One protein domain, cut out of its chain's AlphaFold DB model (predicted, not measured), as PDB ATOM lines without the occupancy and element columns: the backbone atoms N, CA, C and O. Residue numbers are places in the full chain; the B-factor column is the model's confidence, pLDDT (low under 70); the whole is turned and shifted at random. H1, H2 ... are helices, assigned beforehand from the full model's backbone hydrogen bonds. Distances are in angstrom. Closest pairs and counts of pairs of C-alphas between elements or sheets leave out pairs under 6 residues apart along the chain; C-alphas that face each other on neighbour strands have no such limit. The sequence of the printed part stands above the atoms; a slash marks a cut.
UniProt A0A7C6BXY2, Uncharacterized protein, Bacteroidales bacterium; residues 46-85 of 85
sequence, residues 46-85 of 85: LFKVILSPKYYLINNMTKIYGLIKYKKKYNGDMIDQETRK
ATOM      1  N   LEU A  46     192.623 147.206 113.696       88.88
ATOM      2  CA  LEU A  46     191.783 147.710 114.779       88.88
ATOM      3  C   LEU A  46     190.662 146.698 115.009       88.88
ATOM      4  O   LEU A  46     189.949 146.352 114.071       88.88
ATOM      5  N   PHE A  47     190.495 146.237 116.245       91.25
ATOM      6  CA  PHE A  47     189.410 145.331 116.610       91.25
ATOM      7  C   PHE A  47     188.824 145.719 117.964       91.25
ATOM      8  O   PHE A  47     189.525 146.207 118.851       91.25
ATOM      9  N   LYS A  48     187.520 145.498 118.114       91.31
ATOM     10  CA  LYS A  48     186.789 145.701 119.362       91.31
ATOM     11  C   LYS A  48     185.961 144.462 119.647       91.31
ATOM     12  O   LYS A  48     185.243 143.992 118.770       91.31
ATOM     13  N   VAL A  49     186.024 143.984 120.884       93.94
ATOM     14  CA  VAL A  49     185.185 142.890 121.377       93.94
ATOM     15  C   VAL A  49     184.311 143.417 122.505       93.94
ATOM     16  O   VAL A  49     184.784 144.115 123.403       93.94
ATOM     17  N   ILE A  50     183.022 143.098 122.448       94.06
ATOM     18  CA  ILE A  50     182.057 143.478 123.477       94.06
ATOM     19  C   ILE A  50     181.976 142.332 124.485       94.06
ATOM     20  O   ILE A  50     181.443 141.273 124.179       94.06
ATOM     21  N   LEU A  51     182.504 142.557 125.689       95.19
ATOM     22  CA  LEU A  51     182.569 141.536 126.746       95.19
ATOM     23  C   LEU A  51     181.252 141.358 127.516       95.19
ATOM     24  O   LEU A  51     181.065 140.367 128.211       95.19
ATOM     25  N   SER A  52     180.343 142.333 127.449       95.50
ATOM     26  CA  SER A  52     179.096 142.328 128.216       95.50
ATOM     27  C   SER A  52     177.977 143.043 127.464       95.50
ATOM     28  O   SER A  52     178.225 144.106 126.886       95.50
ATOM     29  N   PRO A  53     176.720 142.563 127.545       93.25
ATOM     30  CA  PRO A  53     175.573 143.254 126.956       93.25
ATOM     31  C   PRO A  53     175.327 144.640 127.575       93.25
ATOM     32  O   PRO A  53     174.776 145.521 126.913       93.25
ATOM     33  N   LYS A  54     175.801 144.887 128.808       95.50
ATOM     34  CA  LYS A  54     175.704 146.200 129.476       95.50
ATOM     35  C   LYS A  54     176.405 147.313 128.691       95.50
ATOM     36  O   LYS A  54     176.031 148.476 128.824       95.50
ATOM     37  N   TYR A  55     177.372 146.964 127.838       93.00
ATOM     38  CA  TYR A  55     178.027 147.901 126.928       93.00
ATOM     39  C   TYR A  55     177.013 148.691 126.090       93.00
ATOM     40  O   TYR A  55     177.115 149.912 125.986       93.00
ATOM     41  N   TYR A  56     176.002 148.015 125.536       91.94
ATOM     42  CA  TYR A  56     174.998 148.661 124.692       91.94
ATOM     43  C   TYR A  56     174.145 149.653 125.479       91.94
ATOM     44  O   TYR A  56     173.886 150.754 124.989       91.94
ATOM     45  N   LEU A  57     173.769 149.300 126.712       94.38
ATOM     46  CA  LEU A  57     173.018 150.183 127.604       94.38
ATOM     47  C   LEU A  57     173.807 151.466 127.890       94.38
ATOM     48  O   LEU A  57     173.311 152.561 127.629       94.38
ATOM     49  N   ILE A  58     175.061 151.337 128.332       92.62
ATOM     50  CA  ILE A  58     175.929 152.481 128.654       92.62
ATOM     51  C   ILE A  58     176.170 153.349 127.412       92.62
ATOM     52  O   ILE A  58     176.094 154.581 127.473       92.62
ATOM     53  N   ASN A  59     176.416 152.723 126.261       91.62
ATOM     54  CA  ASN A  59     176.650 153.433 125.008       91.62
ATOM     55  C   ASN A  59     175.404 154.226 124.565       91.62
ATOM     56  O   ASN A  59     175.514 155.373 124.134       91.62
ATOM     57  N   ASN A  60     174.207 153.653 124.715       92.62
ATOM     58  CA  ASN A  60     172.955 154.346 124.412       92.62
ATOM     59  C   ASN A  60     172.677 155.493 125.391       92.62
ATOM     60  O   ASN A  60     172.354 156.594 124.946       92.62
ATOM     61  N   MET A  61     172.901 155.290 126.694       94.00
ATOM     62  CA  MET A  61     172.804 156.364 127.689       94.00
ATOM     63  C   MET A  61     173.753 157.524 127.364       94.00
ATOM     64  O   MET A  61     173.353 158.683 127.417       94.00
ATOM     65  N   THR A  62     174.983 157.222 126.940       91.50
ATOM     66  CA  THR A  62     175.984 158.235 126.560       91.50
ATOM     67  C   THR A  62     175.547 159.036 125.332       91.50
ATOM     68  O   THR A  62     175.687 160.261 125.310       91.50
ATOM     69  N   LYS A  63     174.971 158.373 124.318       91.12
ATOM     70  CA  LYS A  63     174.412 159.044 123.131       91.12
ATOM     71  C   LYS A  63     173.291 160.005 123.510       91.12
ATOM     72  O   LYS A  63     173.322 161.157 123.083       91.12
ATOM     73  N   ILE A  64     172.336 159.539 124.316       93.69
ATOM     74  CA  ILE A  64     171.187 160.337 124.761       93.69
ATOM     75  C   ILE A  64     171.670 161.532 125.590       93.69
ATOM     76  O   ILE A  64     171.312 162.670 125.302       93.69
ATOM     77  N   TYR A  65     172.556 161.297 126.558       93.62
ATOM     78  CA  TYR A  65     173.120 162.352 127.397       93.62
ATOM     79  C   TYR A  65     173.874 163.411 126.581       93.62
ATOM     80  O   TYR A  65     173.696 164.609 126.800       93.62
ATOM     81  N   GLY A  66     174.686 162.985 125.606       91.31
ATOM     82  CA  GLY A  66     175.413 163.887 124.713       91.31
ATOM     83  C   GLY A  66     174.492 164.772 123.872       91.31
ATOM     84  O   GLY A  66     174.747 165.972 123.721       91.31
ATOM     85  N   LEU A  67     173.391 164.196 123.382       92.56
ATOM     86  CA  LEU A  67     172.366 164.918 122.633       92.56
ATOM     87  C   LEU A  67     171.634 165.937 123.513       92.56
ATOM     88  O   LEU A  67     171.514 167.089 123.112       92.56
ATOM     89  N   ILE A  68     171.205 165.548 124.716       94.31
ATOM     90  CA  ILE A  68     170.450 166.430 125.619       94.31
ATOM     91  C   ILE A  68     171.331 167.573 126.137       94.31
ATOM     92  O   ILE A  68     170.956 168.738 126.039       94.31
ATOM     93  N   LYS A  69     172.517 167.258 126.676       94.25
ATOM     94  CA  LYS A  69     173.351 168.246 127.374       94.25
ATOM     95  C   LYS A  69     174.161 169.129 126.431       94.25
ATOM     96  O   LYS A  69     174.310 170.320 126.682       94.25
ATOM     97  N   TYR A  70     174.714 168.549 125.367       91.25
ATOM     98  CA  TYR A  70     175.673 169.242 124.502       91.25
ATOM     99  C   TYR A  70     175.155 169.472 123.082       91.25
ATOM    100  O   TYR A  70     175.893 170.033 122.273       91.25
ATOM    101  N   LYS A  71     173.932 169.019 122.752       90.12
ATOM    102  CA  LYS A  71     173.373 169.034 121.386       90.12
ATOM    103  C   LYS A  71     174.331 168.430 120.350       90.12
ATOM    104  O   LYS A  71     174.352 168.828 119.189       90.12
ATOM    105  N   LYS A  72     175.158 167.471 120.780       85.94
ATOM    106  CA  LYS A  72     176.175 166.820 119.951       85.94
ATOM    107  C   LYS A  72     175.920 165.328 119.904       85.94
ATOM    108  O   LYS A  72     175.737 164.676 120.929       85.94
ATOM    109  N   LYS A  73     175.962 164.774 118.694       84.69
ATOM    110  CA  LYS A  73     175.885 163.330 118.492       84.69
ATOM    111  C   LYS A  73     177.159 162.691 119.035       84.69
ATOM    112  O   LYS A  73     178.263 163.071 118.645       84.69
ATOM    113  N   TYR A  74     177.007 161.718 119.930       84.31
ATOM    114  CA  TYR A  74     178.140 160.916 120.372       84.31
ATOM    115  C   TYR A  74     178.723 160.163 119.174       84.31
ATOM    116  O   TYR A  74     178.040 159.378 118.510       84.31
ATOM    117  N   ASN A  75     179.997 160.426 118.902       81.62
ATOM    118  CA  ASN A  75     180.669 159.950 117.705       81.62
ATOM    119  C   ASN A  75     181.385 158.614 117.910       81.62
ATOM    120  O   ASN A  75     182.204 158.265 117.075       81.62
ATOM    121  N   GLY A  76     181.057 157.831 118.942       87.31
ATOM    122  CA  GLY A  76     181.678 156.519 119.171       87.31
ATOM    123  C   GLY A  76     183.143 156.597 119.601       87.31
ATOM    124  O   GLY A  76     183.737 157.680 119.659       87.31
ATOM    125  N   ASP A  77     183.721 155.432 119.879       88.38
ATOM    126  CA  ASP A  77     185.158 155.302 120.126       88.38
ATOM    127  C   ASP A  77     185.976 155.414 118.821       88.38
ATOM    128  O   ASP A  77     185.438 155.620 117.732       88.38
ATOM    129  N   MET A  78     187.307 155.331 118.919       86.62
ATOM    130  CA  MET A  78     188.194 155.400 117.750       86.62
ATOM    131  C   MET A  78     187.866 154.338 116.695       86.62
ATOM    132  O   MET A  78     187.936 154.638 115.508       86.62
ATOM    133  N   ILE A  79     187.526 153.125 117.122       89.38
ATOM    134  CA  ILE A  79     187.267 152.002 116.224       89.38
ATOM    135  C   ILE A  79     185.940 152.255 115.507       89.38
ATOM    136  O   ILE A  79     185.899 152.227 114.284       89.38
ATOM    137  N   ASP A  80     184.897 152.664 116.239       89.25
ATOM    138  CA  ASP A  80     183.606 153.054 115.658       89.25
ATOM    139  C   ASP A  80     183.726 154.202 114.649       89.25
ATOM    140  O   ASP A  80     182.917 154.324 113.728       89.25
ATOM    141  N   GLN A  81     184.654 155.135 114.871       87.88
ATOM    142  CA  GLN A  81     184.883 156.266 113.968       87.88
ATOM    143  C   GLN A  81     185.552 155.832 112.664       87.88
ATOM    144  O   GLN A  81     185.187 156.357 111.617       87.88
ATOM    145  N   GLU A  82     186.509 154.906 112.727       86.25
ATOM    146  CA  GLU A  82     187.205 154.394 111.541       86.25
ATOM    147  C   GLU A  82     186.331 153.396 110.762       86.25
ATOM    148  O   GLU A  82     186.362 153.409 109.542       86.25
ATOM    149  N   THR A  83     185.481 152.598 111.422       84.56
ATOM    150  CA  THR A  83     184.552 151.668 110.740       84.56
ATOM    151  C   THR A  83     183.421 152.374 109.978       84.56
ATOM    152  O   THR A  83     182.831 151.788 109.078       84.56
ATOM    153  N   ARG A  84     183.072 153.615 110.343       79.75
ATOM    154  CA  ARG A  84     181.987 154.386 109.695       79.75
ATOM    155  C   ARG A  84     182.456 155.295 108.553       79.75
ATOM    156  O   ARG A  84     181.617 155.999 107.995       79.75
ATOM    157  N   LYS A  85     183.759 155.346 108.280       65.81
ATOM    158  CA  LYS A  85     184.350 156.116 107.178       65.81
ATOM    159  C   LYS A  85     184.514 155.252 105.943       65.81
ATOM    160  O   LYS A  85     184.358 155.834 104.852       65.81
TER     161      LYS A  85
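Overview. This is residues 46 to 85 of the 85 residues of an uncharacterized protein of Bacteroidales bacterium (UniProt A0A7C6BXY2). The domain is a flat, open frame: an unnamed lead-in, residues 46 to 53, runs to the long helix H1, and after it residues 71 to 77 fold back, bringing the short helix H2 to the lead-in's first residues. The printed part has 40 residues with two named helices, H1 then H2, and no named strand; the class is all helix. It is loose, with a radius of gyration of the C-alphas of 11.3 A and spans of 30 by 25 by 10 A.

Arrangement. Residues 49 to 58 stand free, of which 54 to 58 belong to H1, residues 54 to 70. A short link of 7 residues joins H1 to H2, residues 78 to 83. H1 and H2 are apart, with no C-alpha of the one within 8 A of the other. In both helices every O i to N i+4 pair is within hydrogen-bond range.

Along the chain. H1 begins at C-alpha 54 (175.704, 146.200, 129.476) and measures 23.6 A from first to last C-alpha. H2 measures 8.7 A and ends at C-alpha 83 (184.552, 151.668, 110.740).

Size, cuts and confidence. The two C-alphas farthest apart, those of Leu 46 and Ile 68, are 30.4 A apart. The printed part has no cut. Its mean pLDDT is 89.9, and residue 85 is under 70.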